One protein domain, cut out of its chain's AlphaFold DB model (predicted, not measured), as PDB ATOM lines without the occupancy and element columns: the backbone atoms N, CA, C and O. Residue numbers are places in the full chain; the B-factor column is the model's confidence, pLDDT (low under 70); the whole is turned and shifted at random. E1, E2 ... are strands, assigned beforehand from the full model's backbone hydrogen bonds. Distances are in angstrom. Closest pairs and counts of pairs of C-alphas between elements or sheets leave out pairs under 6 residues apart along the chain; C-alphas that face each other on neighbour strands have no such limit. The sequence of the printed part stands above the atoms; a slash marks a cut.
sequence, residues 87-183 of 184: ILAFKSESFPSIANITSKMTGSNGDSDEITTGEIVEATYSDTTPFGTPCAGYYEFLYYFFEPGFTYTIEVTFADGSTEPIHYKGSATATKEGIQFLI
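Overview. This is residues 87 to 183 of the 184 residues of an uncharacterized protein of Treponema sp (UniProt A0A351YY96). Two sheets lie partly face to face as a sandwich, their strands crossed at 54 degrees: a larger, twisted sheet E3 E2 E5 E6 and a smaller one, E4 E1 E7. The sheets come together at their edge strands E6 and E7; at the other edge a long link, residues 118 to 136, runs from E3 to E4. The printed part has 97 residues with seven named strands, E1 to E7, and no named helix; the larger sheet is antiparallel, the smaller mixed. The class is all strand, though under half of the residues, 42, are in named strands. The whole is compact, radius of gyration of the C-alphas 13.0 A, spanning 36 by 30 by 20 A.

Arrangement. Start at E5, residues 151 to 159, antiparallel to E2, residues 100 to 107, with N 104 and O 155 at 2.8 A. E3, residues 115 to 117, forms a hairpin with E2 (N 115 and O 105, 2.8 A). E6, residues 166 to 173, forms a hairpin with E5 (N 154 and O 170, 2.8 A). Cross to E7, residues 179 to 183: its closest C-alpha to E6 is Phe 181, 5.8 A from Ala 172. E1, residues 87 to 90, is parallel to E7 (N 89 and O 181, 2.9 A). E4, residues 137 to 141, is antiparallel to E1 (N 88 and O 139, 2.9 A).

Along the chain. Find C-alpha 87 at (33.474, -40.771, -13.488), where E1 begins, and C-alpha 183 at (34.310, -50.777, -15.552), where E7 ends. E5 measures 26.0 A, E6 23.0 A, E2 22.7 A, E4 13.8 A, E7 13.2 A, E1 9.6 A and E3 6.1 A.

Size, cuts and confidence. The C-alphas farthest apart, Thr 163 and Lys 176, are 38.5 A apart. The printed part has no cut; E3 to E4 is the long link. Look for pLDDT under 70 at residues 93 to 122 and 159 to 165.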
ATOM      1  N   ILE A  87      34.045 -40.105 -12.319       88.44
ATOM      2  CA  ILE A  87      33.474 -40.771 -13.488       88.44
ATOM      3  C   ILE A  87      33.529 -42.291 -13.309       88.44
ATOM      4  O   ILE A  87      34.589 -42.860 -13.047       88.44
ATOM      5  N   LEU A  88      32.395 -42.960 -13.509       87.06
ATOM      6  CA  LEU A  88      32.317 -44.409 -13.703       87.06
ATOM      7  C   LEU A  88      32.056 -44.682 -15.180       87.06
ATOM      8  O   LEU A  88      30.922 -44.541 -15.632       87.06
ATOM      9  N   ALA A  89      33.097 -45.028 -15.933       89.44
ATOM     10  CA  ALA A  89      33.012 -45.231 -17.376       89.44
ATOM     11  C   ALA A  89      32.982 -46.719 -17.727       89.44
ATOM     12  O   ALA A  89      33.809 -47.491 -17.245       89.44
ATOM     13  N   PHE A  90      32.049 -47.111 -18.590       87.00
ATOM     14  CA  PHE A  90      31.825 -48.505 -18.969       87.00
ATOM     15  C   PHE A  90      32.453 -48.784 -20.331       87.00
ATOM     16  O   PHE A  90      32.144 -48.098 -21.310       87.00
ATOM     17  N   LYS A  91      33.330 -49.791 -20.402       83.94
ATOM     18  CA  LYS A  91      34.011 -50.175 -21.648       83.94
ATOM     19  C   LYS A  91      33.159 -51.060 -22.564       83.94
ATOM     20  O   LYS A  91      33.421 -51.094 -23.762       83.94
ATOM     21  N   SER A  92      32.181 -51.780 -22.007       72.50
ATOM     22  CA  SER A  92      31.268 -52.677 -22.736       72.50
ATOM     23  C   SER A  92      30.563 -51.973 -23.898       72.50
ATOM     24  O   SER A  92      30.147 -50.835 -23.746       72.50
ATOM     25  N   GLU A  93      30.327 -52.672 -25.016       64.06
ATOM     26  CA  GLU A  93      29.536 -52.174 -26.162       64.06
ATOM     27  C   GLU A  93      28.075 -51.837 -25.802       64.06
ATOM     28  O   GLU A  93      27.377 -51.167 -26.563       64.06
ATOM     29  N   SER A  94      27.603 -52.301 -24.641       62.19
ATOM     30  CA  SER A  94      26.276 -51.997 -24.112       62.19
ATOM     31  C   SER A  94      26.395 -51.282 -22.769       62.19
ATOM     32  O   SER A  94      26.881 -51.843 -21.785       62.19
ATOM     33  N   PHE A  95      25.945 -50.027 -22.739       67.19
ATOM     34  CA  PHE A  95      25.804 -49.255 -21.512       67.19
ATOM     35  C   PHE A  95      24.524 -49.709 -20.796       67.19
ATOM     36  O   PHE A  95      23.434 -49.595 -21.373       67.19
ATOM     37  N   PRO A  96      24.623 -50.282 -19.586       64.94
ATOM     38  CA  PRO A  96      23.458 -50.827 -18.912       64.94
ATOM     39  C   PRO A  96      22.498 -49.696 -18.518       64.94
ATOM     40  O   PRO A  96      22.901 -48.675 -17.963       64.94
ATOM     41  N   SER A  97      21.200 -49.886 -18.773       64.56
ATOM     42  CA  SER A  97      20.162 -49.026 -18.199       64.56
ATOM     43  C   SER A  97      20.006 -49.390 -16.723       64.56
ATOM     44  O   SER A  97      19.154 -50.192 -16.349       64.56
ATOM     45  N   ILE A  98      20.899 -48.867 -15.883       63.50
ATOM     46  CA  ILE A  98      20.892 -49.167 -14.452       63.50
ATOM     47  C   ILE A  98      19.879 -48.252 -13.772       63.50
ATOM     48  O   ILE A  98      20.035 -47.031 -13.774       63.50
ATOM     49  N   ALA A  99      18.834 -48.854 -13.205       55.03
ATOM     50  CA  ALA A  99      17.772 -48.131 -12.514       55.03
ATOM     51  C   ALA A  99      18.225 -47.597 -11.148       55.03
ATOM     52  O   ALA A  99      17.758 -46.540 -10.741       55.03
ATOM     53  N   ASN A 100      19.131 -48.305 -10.455       59.88
ATOM     54  CA  ASN A 100      19.688 -47.888  -9.165       59.88
ATOM     55  C   ASN A 100      21.175 -48.270  -9.045       59.88
ATOM     56  O   ASN A 100      21.550 -49.422  -9.262       59.88
ATOM     57  N   ILE A 101      22.017 -47.323  -8.634       62.28
ATOM     58  CA  ILE A 101      23.432 -47.552  -8.311       62.28
ATOM     59  C   ILE A 101      23.639 -47.133  -6.869       62.28
ATOM     60  O   ILE A 101      23.343 -46.000  -6.500       62.28
ATOM     61  N   THR A 102      24.180 -48.040  -6.067       64.69
ATOM     62  CA  THR A 102      24.720 -47.699  -4.756       64.69
ATOM     63  C   THR A 102      26.229 -47.835  -4.834       64.69
ATOM     64  O   THR A 102      26.763 -48.906  -5.116       64.69
ATOM     65  N   SER A 103      26.927 -46.733  -4.600       61.88
ATOM     66  CA  SER A 103      28.386 -46.672  -4.655       61.88
ATOM     67  C   SER A 103      28.949 -46.351  -3.280       61.88
ATOM     68  O   SER A 103      28.517 -45.404  -2.625       61.88
ATOM     69  N   LYS A 104      29.935 -47.135  -2.861       64.88
ATOM     70  CA  LYS A 104      30.757 -46.876  -1.689       64.88
ATOM     71  C   LYS A 104      32.186 -46.661  -2.163       64.88
ATOM     72  O   LYS A 104      32.834 -47.566  -2.676       64.88
ATOM     73  N   MET A 105      32.694 -45.453  -2.000       65.69
ATOM     74  CA  MET A 105      34.092 -45.145  -2.248       65.69
ATOM     75  C   MET A 105      34.852 -45.122  -0.925       65.69
ATOM     76  O   MET A 105      34.375 -44.615   0.082       65.69
ATOM     77  N   THR A 106      36.048 -45.692  -0.915       62.47
ATOM     78  CA  THR A 106      36.955 -45.668   0.237       62.47
ATOM     79  C   THR A 106      38.289 -45.098  -0.229       62.47
ATOM     80  O   THR A 106      38.850 -45.515  -1.245       62.47
ATOM     81  N   GLY A 107      38.773 -44.074   0.464       57.00
ATOM     82  CA  GLY A 107      39.944 -43.318   0.043       57.00
ATOM     83  C   GLY A 107      40.894 -43.083   1.199       57.00
ATOM     84  O   GLY A 107      40.498 -42.576   2.237       57.00
ATOM     85  N   SER A 108      42.170 -43.390   1.001       52.88
ATOM     86  CA  SER A 108      43.239 -42.979   1.907       52.88
ATOM     87  C   SER A 108      43.809 -41.637   1.431       52.88
ATOM     88  O   SER A 108      44.875 -41.591   0.818       52.88
ATOM     89  N   ASN A 109      43.069 -40.540   1.632       51.41
ATOM     90  CA  ASN A 109      43.537 -39.172   1.342       51.41
ATOM     91  C   ASN A 109      43.398 -38.186   2.524       51.41
ATOM     92  O   ASN A 109      43.518 -36.972   2.339       51.41
ATOM     93  N   GLY A 110      43.191 -38.693   3.742       49.41
ATOM     94  CA  GLY A 110      43.226 -37.908   4.985       49.41
ATOM     95  C   GLY A 110      41.978 -37.070   5.298       49.41
ATOM     96  O   GLY A 110      41.948 -36.426   6.343       49.41
ATOM     97  N   ASP A 111      40.943 -37.075   4.449       50.41
ATOM     98  CA  ASP A 111      39.686 -36.356   4.730       50.41
ATOM     99  C   ASP A 111      38.492 -37.275   5.049       50.41
ATOM    100  O   ASP A 111      37.552 -36.819   5.698       50.41
ATOM    101  N   SER A 112      38.507 -38.553   4.652       47.88
ATOM    102  CA  SER A 112      37.424 -39.491   4.983       47.88
ATOM    103  C   SER A 112      37.803 -40.946   4.715       47.88
ATOM    104  O   SER A 112      38.185 -41.273   3.593       47.88
ATOM    105  N   ASP A 113      37.584 -41.828   5.691       48.03
ATOM    106  CA  ASP A 113      37.766 -43.281   5.535       48.03
ATOM    107  C   ASP A 113      36.676 -43.932   4.656       48.03
ATOM    108  O   ASP A 113      36.848 -45.035   4.134       48.03
ATOM    109  N   GLU A 114      35.549 -43.241   4.455       52.53
ATOM    110  CA  GLU A 114      34.399 -43.734   3.700       52.53
ATOM    111  C   GLU A 114      33.616 -42.571   3.071       52.53
ATOM    112  O   GLU A 114      33.088 -41.702   3.761       52.53
ATOM    113  N   ILE A 115      33.537 -42.569   1.742       56.12
ATOM    114  CA  ILE A 115      32.680 -41.704   0.936       56.12
ATOM    115  C   ILE A 115      31.529 -42.572   0.421       56.12
ATOM    116  O   ILE A 115      31.688 -43.349  -0.519       56.12
ATOM    117  N   THR A 116      30.350 -42.446   1.020       54.84
ATOM    118  CA  THR A 116      29.146 -43.113   0.507       54.84
ATOM    119  C   THR A 116      28.402 -42.146  -0.405       54.84
ATOM    120  O   THR A 116      27.684 -41.267   0.064       54.84
ATOM    121  N   THR A 117      28.581 -42.289  -1.717       55.25
ATOM    122  CA  THR A 117      27.806 -41.546  -2.716       55.25
ATOM    123  C   THR A 117      26.438 -42.209  -2.866       55.25
ATOM    124  O   THR A 117      26.316 -43.308  -3.414       55.25
ATOM    125  N   GLY A 118      25.424 -41.550  -2.299       47.97
ATOM    126  CA  GLY A 118      24.082 -42.099  -2.115       47.97
ATOM    127  C   GLY A 118      23.114 -41.948  -3.286       47.97
ATOM    128  O   GLY A 118      22.175 -42.731  -3.346       47.97
ATOM    129  N   GLU A 119      23.303 -41.018  -4.226       52.22
ATOM    130  CA  GLU A 119      22.370 -40.847  -5.352       52.22
ATOM    131  C   GLU A 119      23.098 -40.412  -6.632       52.22
ATOM    132  O   GLU A 119      24.061 -39.643  -6.603       52.22
ATOM    133  N   ILE A 120      22.653 -40.966  -7.762       55.66
ATOM    134  CA  ILE A 120      23.150 -40.675  -9.111       55.66
ATOM    135  C   ILE A 120      22.543 -39.359  -9.587       55.66
ATOM    136  O   ILE A 120      21.336 -39.162  -9.456       55.66
ATOM    137  N   VAL A 121      23.355 -38.508 -10.216       54.56
ATOM    138  CA  VAL A 121      22.869 -37.266 -10.831       54.56
ATOM    139  C   VAL A 121      22.286 -37.535 -12.223       54.56
ATOM    140  O   VAL A 121      21.162 -37.121 -12.489       54.56
ATOM    141  N   GLU A 122      23.001 -38.260 -13.095       63.47
ATOM    142  CA  GLU A 122      22.531 -38.592 -14.451       63.47
ATOM    143  C   GLU A 122      23.397 -39.686 -15.112       63.47
ATOM    144  O   GLU A 122      24.592 -39.796 -14.829       63.47
ATOM    145  N   ALA A 123      22.810 -40.498 -16.000       72.62
ATOM    146  CA  ALA A 123      23.539 -41.447 -16.845       72.62
ATOM    147  C   ALA A 123      23.797 -40.813 -18.222       72.62
ATOM    148  O   ALA A 123      22.845 -40.391 -18.883       72.62
ATOM    149  N   THR A 124      25.047 -40.767 -18.684       81.19
ATOM    150  CA  THR A 124      25.401 -40.162 -19.976       81.19
ATOM    151  C   THR A 124      25.804 -41.226 -20.990       81.19
ATOM    152  O   THR A 124      26.802 -41.923 -20.821       81.19
ATOM    153  N   TYR A 125      25.051 -41.312 -22.088       83.00
ATOM    154  CA  TYR A 125      25.418 -42.111 -23.257       83.00
ATOM    155  C   TYR A 125      26.385 -41.301 -24.124       83.00
ATOM    156  O   TYR A 125      25.996 -40.289 -24.708       83.00
ATOM    157  N   SER A 126      27.645 -41.728 -24.186       86.06
ATOM    158  CA  SER A 126      28.714 -41.066 -24.940       86.06
ATOM    159  C   SER A 126      29.775 -42.088 -25.330       86.06
ATOM    160  O   SER A 126      30.042 -43.020 -24.570       86.06
ATOM    161  N   ASP A 127      30.402 -41.889 -26.488       89.38
ATOM    162  CA  ASP A 127      31.539 -42.697 -26.938       89.38
ATOM    163  C   ASP A 127      32.860 -42.308 -26.245       89.38
ATOM    164  O   ASP A 127      33.867 -43.011 -26.357       89.38
ATOM    165  N   THR A 128      32.857 -41.188 -25.519       92.31
ATOM    166  CA  THR A 128      34.015 -40.604 -24.841       92.31
ATOM    167  C   THR A 128      33.621 -39.925 -23.527       92.31
ATOM    168  O   THR A 128      32.578 -39.274 -23.424       92.31
ATOM    169  N   THR A 129      34.458 -40.062 -22.498       91.12
ATOM    170  CA  THR A 129      34.286 -39.356 -21.218       91.12
ATOM    171  C   THR A 129      34.792 -37.912 -21.308       91.12
ATOM    172  O   THR A 129      35.581 -37.597 -22.205       91.12
ATOM    173  N   PRO A 130      34.451 -37.030 -20.347       88.62
ATOM    174  CA  PRO A 130      35.058 -35.701 -20.242       88.62
ATOM    175  C   PRO A 130      36.591 -35.725 -20.133       88.62
ATOM    176  O   PRO A 130      37.232 -34.722 -20.426       88.62
ATOM    177  N   PHE A 131      37.181 -36.867 -19.754       89.56
ATOM    178  CA  PHE A 131      38.636 -37.077 -19.678       89.56
ATOM    179  C   PHE A 131      39.219 -37.611 -20.999       89.56
ATOM    180  O   PHE A 131      40.367 -38.051 -21.054       89.56
ATOM    181  N   GLY A 132      38.417 -37.656 -22.068       90.69
ATOM    182  CA  GLY A 132      38.812 -38.149 -23.387       90.69
ATOM    183  C   GLY A 132      38.999 -39.665 -23.470       90.69
ATOM    184  O   GLY A 132      39.649 -40.148 -24.396       90.69
ATOM    185  N   THR A 133      38.469 -40.433 -22.512       90.69
ATOM    186  CA  THR A 133      38.595 -41.897 -22.525       90.69
ATOM    187  C   THR A 133      37.440 -42.533 -23.299       90.69
ATOM    188  O   THR A 133      36.296 -42.206 -22.996       90.69
ATOM    189  N   PRO A 134      37.691 -43.445 -24.258       91.50
ATOM    190  CA  PRO A 134      36.620 -44.160 -24.946       91.50
ATOM    191  C   PRO A 134      35.758 -45.001 -23.991       91.50
ATOM    192  O   PRO A 134      36.294 -45.702 -23.129       91.50
ATOM    193  N   CYS A 135      34.437 -44.959 -24.162       90.88
ATOM    194  CA  CYS A 135      33.455 -45.729 -23.388       90.88
ATOM    195  C   CYS A 135      32.162 -45.933 -24.196       90.88
ATOM    196  O   CYS A 135      32.015 -45.345 -25.257       90.88
ATOM    197  N   ALA A 136      31.204 -46.724 -23.708       87.31
ATOM    198  CA  ALA A 136      29.830 -46.714 -24.247       87.31
ATOM    199  C   ALA A 136      28.890 -45.756 -23.500       87.31
ATOM    200  O   ALA A 136      27.799 -45.426 -23.970       87.31
ATOM    201  N   GLY A 137      29.310 -45.327 -22.316       88.00
ATOM    202  CA  GLY A 137      28.621 -44.367 -21.477       88.00
ATOM    203  C   GLY A 137      29.285 -44.294 -20.111       88.00
ATOM    204  O   GLY A 137      30.167 -45.098 -19.775       88.00
ATOM    205  N   TYR A 138      28.871 -43.314 -19.321       87.00
ATOM    206  CA  TYR A 138      29.415 -43.096 -17.993       87.00
ATOM    207  C   TYR A 138      28.394 -42.487 -17.028       87.00
ATOM    208  O   TYR A 138      27.374 -41.930 -17.435       87.00
ATOM    209  N   TYR A 139      28.702 -42.584 -15.737       82.94
ATOM    210  CA  TYR A 139      28.038 -41.827 -14.676       82.94
ATOM    211  C   TYR A 139      29.002 -40.805 -14.094       82.94
ATOM    212  O   TYR A 139      30.182 -41.112 -13.909       82.94
ATOM    213  N   GLU A 140      28.488 -39.617 -13.789       82.56
ATOM    214  CA  GLU A 140      29.243 -38.517 -13.197       82.56
ATOM    215  C   GLU A 140      28.700 -38.143 -11.813       82.56
ATOM    216  O   GLU A 140      27.491 -38.038 -11.601       82.56
ATOM    217  N   PHE A 141      29.619 -37.922 -10.873       78.44
ATOM    218  CA  PHE A 141      29.345 -37.498  -9.502       78.44
ATOM    219  C   PHE A 141      30.187 -36.255  -9.180       78.44
ATOM    220  O   PHE A 141      31.379 -36.237  -9.487       78.44
ATOM    221  N   LEU A 142      29.588 -35.241  -8.544       76.31
ATOM    222  CA  LEU A 142      30.207 -33.926  -8.287       76.31
ATOM    223  C   LEU A 142      30.158 -33.531  -6.802       76.31
ATOM    224  O   LEU A 142      29.663 -32.464  -6.450       76.31
ATOM    225  N   TYR A 143      30.617 -34.413  -5.916       70.62
ATOM    226  CA  TYR A 143      30.359 -34.265  -4.474       70.62
ATOM    227  C   TYR A 143      31.603 -34.135  -3.599       70.62
ATOM    228  O   TYR A 143      31.510 -33.608  -2.494       70.62
ATOM    229  N   TYR A 144      32.761 -34.608  -4.060       76.12
ATOM    230  CA  TYR A 144      33.935 -34.754  -3.203       76.12
ATOM    231  C   TYR A 144      35.178 -34.255  -3.903       76.12
ATOM    232  O   TYR A 144      35.390 -34.552  -5.069       76.12
ATOM    233  N   PHE A 145      36.017 -33.528  -3.170       82.94
ATOM    234  CA  PHE A 145      37.334 -33.155  -3.655       82.94
ATOM    235  C   PHE A 145      38.232 -34.400  -3.722       82.94
ATOM    236  O   PHE A 145      38.590 -34.976  -2.690       82.94
ATOM    237  N   PHE A 146      38.621 -34.791  -4.932       84.06
ATOM    238  CA  PHE A 146      39.594 -35.845  -5.182       84.06
ATOM    239  C   PHE A 146      40.973 -35.218  -5.333       84.06
ATOM    240  O   PHE A 146      41.237 -34.484  -6.280       84.06
ATOM    241  N   GLU A 147      41.852 -35.496  -4.377       86.12
ATOM    242  CA  GLU A 147      43.175 -34.892  -4.304       86.12
ATOM    243  C   GLU A 147      44.061 -35.407  -5.457       86.12
ATOM    244  O   GLU A 147      44.371 -36.600  -5.493       86.12
ATOM    245  N   PRO A 148      44.490 -34.552  -6.407       87.00
ATOM    246  CA  PRO A 148      45.304 -34.991  -7.537       87.00
ATOM    247  C   PRO A 148      46.578 -35.728  -7.100       87.00
ATOM    248  O   PRO A 148      47.318 -35.254  -6.240       87.00
ATOM    249  N   GLY A 149      46.850 -36.873  -7.726       81.50
ATOM    250  CA  GLY A 149      47.968 -37.760  -7.390       81.50
ATOM    251  C   GLY A 149      47.636 -38.839  -6.355       81.50
ATOM    252  O   GLY A 149      48.433 -39.757  -6.176       81.50
ATOM    253  N   PHE A 150      46.462 -38.793  -5.714       80.31
ATOM    254  CA  PHE A 150      46.044 -39.804  -4.742       80.31
ATOM    255  C   PHE A 150      45.284 -40.937  -5.412       80.31
ATOM    256  O   PHE A 150      44.466 -40.714  -6.304       80.31
ATOM    257  N   THR A 151      45.539 -42.163  -4.954       84.06
ATOM    258  CA  THR A 151      44.811 -43.350  -5.407       84.06
ATOM    259  C   THR A 151      43.666 -43.663  -4.456       84.06
ATOM    260  O   THR A 151      43.850 -43.714  -3.243       84.06
ATOM    261  N   TYR A 152      42.489 -43.899  -5.026       82.00
ATOM    262  CA  TYR A 152      41.255 -44.226  -4.319       82.00
ATOM    263  C   TYR A 152      40.765 -45.594  -4.760       82.00
ATOM    264  O   TYR A 152      41.000 -45.996  -5.901       82.00
ATOM    265  N   THR A 153      40.051 -46.286  -3.876       82.00
ATOM    266  CA  THR A 153      39.374 -47.545  -4.193       82.00
ATOM    267  C   THR A 153      37.868 -47.329  -4.158       82.00
ATOM    268  O   THR A 153      37.331 -46.746  -3.218       82.00
ATOM    269  N   ILE A 154      37.159 -47.817  -5.165       78.56
ATOM    270  CA  ILE A 154      35.701 -47.794  -5.188       78.56
ATOM    271  C   ILE A 154      35.149 -49.212  -5.165       78.56
ATOM    272  O   ILE A 154      35.681 -50.104  -5.823       78.56
ATOM    273  N   GLU A 155      34.073 -49.393  -4.411       78.06
ATOM    274  CA  GLU A 155      33.211 -50.563  -4.417       78.06
ATOM    275  C   GLU A 155      31.813 -50.113  -4.853       78.06
ATOM    276  O   GLU A 155      31.142 -49.329  -4.181       78.06
ATOM    277  N   VAL A 156      31.368 -50.569  -6.017       75.00
ATOM    278  CA  VAL A 156      30.082 -50.178  -6.596       75.00
ATOM    279  C   VAL A 156      29.182 -51.390  -6.691       75.00
ATOM    280  O   VAL A 156      29.617 -52.468  -7.082       75.00
ATOM    281  N   THR A 157      27.920 -51.202  -6.329       75.75
ATOM    282  CA  THR A 157      26.865 -52.193  -6.497       75.75
ATOM    283  C   THR A 157      25.807 -51.625  -7.438       75.75
ATOM    284  O   THR A 157      25.196 -50.592  -7.155       75.75
ATOM    285  N   PHE A 158      25.592 -52.295  -8.565       72.50
ATOM    286  CA  PHE A 158      24.596 -51.932  -9.566       72.50
ATOM    287  C   PHE A 158      23.373 -52.833  -9.414       72.50
ATOM    288  O   PHE A 158      23.499 -54.058  -9.405       72.50
ATOM    289  N   ALA A 159      22.189 -52.233  -9.319       67.50
ATOM    290  CA  ALA A 159      20.922 -52.946  -9.355       67.50
ATOM    291  C   ALA A 159      20.178 -52.576 -10.645       67.50
ATOM    292  O   ALA A 159      19.684 -51.461 -10.818       67.50
ATOM    293  N   ASP A 160      20.092 -53.534 -11.559       60.59
ATOM    294  CA  ASP A 160      19.419 -53.425 -12.858       60.59
ATOM    295  C   ASP A 160      17.979 -53.981 -12.832       60.59
ATOM    296  O   ASP A 160      17.343 -54.152 -13.869       60.59
ATOM    297  N   GLY A 161      17.450 -54.265 -11.636       59.41
ATOM    298  CA  GLY A 161      16.150 -54.913 -11.449       59.41
ATOM    299  C   GLY A 161      16.194 -56.444 -11.513       59.41
ATOM    300  O   GLY A 161      15.152 -57.076 -11.327       59.41
ATOM    301  N   SER A 162      17.365 -57.052 -11.733       58.91
ATOM    302  CA  SER A 162      17.577 -58.487 -11.536       58.91
ATOM    303  C   SER A 162      17.691 -58.851 -10.046       58.91
ATOM    304  O   SER A 162      17.775 -57.991  -9.166       58.91
ATOM    305  N   THR A 163      17.650 -60.151  -9.742       58.16
ATOM    306  CA  THR A 163      17.744 -60.663  -8.366       58.16
ATOM    307  C   THR A 163      19.161 -60.642  -7.792       58.16
ATOM    308  O   THR A 163      19.303 -60.764  -6.578       58.16
ATOM    309  N   GLU A 164      20.194 -60.501  -8.628       68.44
ATOM    310  CA  GLU A 164      21.596 -60.490  -8.201       68.44
ATOM    311  C   GLU A 164      22.266 -59.185  -8.645       68.44
ATOM    312  O   GLU A 164      22.468 -58.978  -9.842       68.44
ATOM    313  N   PRO A 165      22.605 -58.280  -7.713       69.00
ATOM    314  CA  PRO A 165      23.262 -57.037  -8.072       69.00
ATOM    315  C   PRO A 165      24.691 -57.290  -8.571       69.00
ATOM    316  O   PRO A 165      25.391 -58.189  -8.105       69.00
ATOM    317  N   ILE A 166      25.148 -56.457  -9.504       72.50
ATOM    318  CA  ILE A 166      26.516 -56.519 -10.025       72.50
ATOM    319  C   ILE A 166      27.428 -55.766  -9.060       72.50
ATOM    320  O   ILE A 166      27.169 -54.607  -8.742       72.50
ATOM    321  N   HIS A 167      28.519 -56.398  -8.631       79.69
ATOM    322  CA  HIS A 167      29.525 -55.778  -7.773       79.69
ATOM    323  C   HIS A 167      30.804 -55.483  -8.558       79.69
ATOM    324  O   HIS A 167      31.369 -56.369  -9.196       79.69
ATOM    325  N   TYR A 168      31.291 -54.252  -8.461       82.12
ATOM    326  CA  TYR A 168      32.564 -53.816  -9.018       82.12
ATOM    327  C   TYR A 168      33.475 -53.316  -7.904       82.12
ATOM    328  O   TYR A 168      33.039 -52.579  -7.023       82.12
ATOM    329  N   LYS A 169      34.755 -53.678  -7.975       86.06
ATOM    330  CA  LYS A 169      35.803 -53.103  -7.139       86.06
ATOM    331  C   LYS A 169      36.984 -52.716  -8.008       86.06
ATOM    332  O   LYS A 169      37.490 -53.545  -8.759       86.06
ATOM    333  N   GLY A 170      37.451 -51.483  -7.871       85.38
ATOM    334  CA  GLY A 170      38.605 -51.005  -8.620       85.38
ATOM    335  C   GLY A 170      39.272 -49.809  -7.969       85.38
ATOM    336  O   GLY A 170      38.732 -49.209  -7.042       85.38
ATOM    337  N   SER A 171      40.452 -49.462  -8.467       88.38
ATOM    338  CA  SER A 171      41.231 -48.324  -7.986       88.38
ATOM    339  C   SER A 171      41.575 -47.369  -9.119       88.38
ATOM    340  O   SER A 171      41.846 -47.812 -10.234       88.38
ATOM    341  N   ALA A 172      41.618 -46.075  -8.822       90.25
ATOM    342  CA  ALA A 172      42.029 -45.044  -9.765       90.25
ATOM    343  C   ALA A 172      42.800 -43.932  -9.054       90.25
ATOM    344  O   ALA A 172      42.562 -43.653  -7.878       90.25
ATOM    345  N   THR A 173      43.721 -43.297  -9.773       89.44
ATOM    346  CA  THR A 173      44.456 -42.129  -9.283       89.44
ATOM    347  C   THR A 173      43.759 -40.862  -9.756       89.44
ATOM    348  O   THR A 173      43.505 -40.698 -10.949       89.44
ATOM    349  N   ALA A 174      43.438 -39.970  -8.824       89.12
ATOM    350  CA  ALA A 174      42.830 -38.690  -9.132       89.12
ATOM    351  C   ALA A 174      43.809 -37.777  -9.879       89.12
ATOM    352  O   ALA A 174      45.026 -37.803  -9.680       89.12
ATOM    353  N   THR A 175      43.255 -36.932 -10.730       91.19
ATOM    354  CA  THR A 175      43.960 -35.940 -11.530       91.19
ATOM    355  C   THR A 175      43.375 -34.560 -11.254       91.19
ATOM    356  O   THR A 175      42.387 -34.414 -10.538       91.19
ATOM    357  N   LYS A 176      43.957 -33.532 -11.871       88.94
ATOM    358  CA  LYS A 176      43.406 -32.170 -11.858       88.94
ATOM    359  C   LYS A 176      41.994 -32.066 -12.457       88.94
ATOM    360  O   LYS A 176      41.302 -31.104 -12.157       88.94
ATOM    361  N   GLU A 177      41.575 -33.045 -13.259       89.25
ATOM    362  CA  GLU A 177      40.236 -33.112 -13.863       89.25
ATOM    363  C   GLU A 177      39.247 -33.937 -13.019       89.25
ATOM    364  O   GLU A 177      38.089 -34.073 -13.402       89.25
ATOM    365  N   GLY A 178      39.698 -34.498 -11.889       89.12
ATOM    366  CA  GLY A 178      38.938 -35.431 -11.060       89.12
ATOM    367  C   GLY A 178      39.448 -36.870 -11.178       89.12
ATOM    368  O   GLY A 178      40.611 -37.112 -11.510       89.12
ATOM    369  N   ILE A 179      38.592 -37.844 -10.885       90.00
ATOM    370  CA  ILE A 179      38.916 -39.276 -10.856       90.00
ATOM    371  C   ILE A 179      38.007 -40.075 -11.791       90.00
ATOM    372  O   ILE A 179      36.827 -39.774 -11.933       90.00
ATOM    373  N   GLN A 180      38.549 -41.106 -12.442       92.56
ATOM    374  CA  GLN A 180      37.778 -41.988 -13.319       92.56
ATOM    375  C   GLN A 180      38.109 -43.449 -13.055       92.56
ATOM    376  O   GLN A 180      39.273 -43.844 -13.079       92.56
ATOM    377  N   PHE A 181      37.067 -44.257 -12.898       90.06
ATOM    378  CA  PHE A 181      37.151 -45.707 -12.832       90.06
ATOM    379  C   PHE A 181      36.619 -46.299 -14.130       90.06
ATOM    380  O   PHE A 181      35.590 -45.864 -14.649       90.06
ATOM    381  N   LEU A 182      37.332 -47.297 -14.644       90.56
ATOM    382  CA  LEU A 182      36.937 -48.018 -15.843       90.56
ATOM    383  C   LEU A 182      36.331 -49.360 -15.453       90.56
ATOM    384  O   LEU A 182      37.008 -50.180 -14.839       90.56
ATOM    385  N   ILE A 183      35.078 -49.569 -15.832       85.94
ATOM    386  CA  ILE A 183      34.310 -50.777 -15.552       85.94
ATOM    387  C   ILE A 183      34.281 -51.617 -16.830       85.94
ATOM    388  O   ILE A 183      33.905 -51.115 -17.895       85.94
TER     389      ILE A 183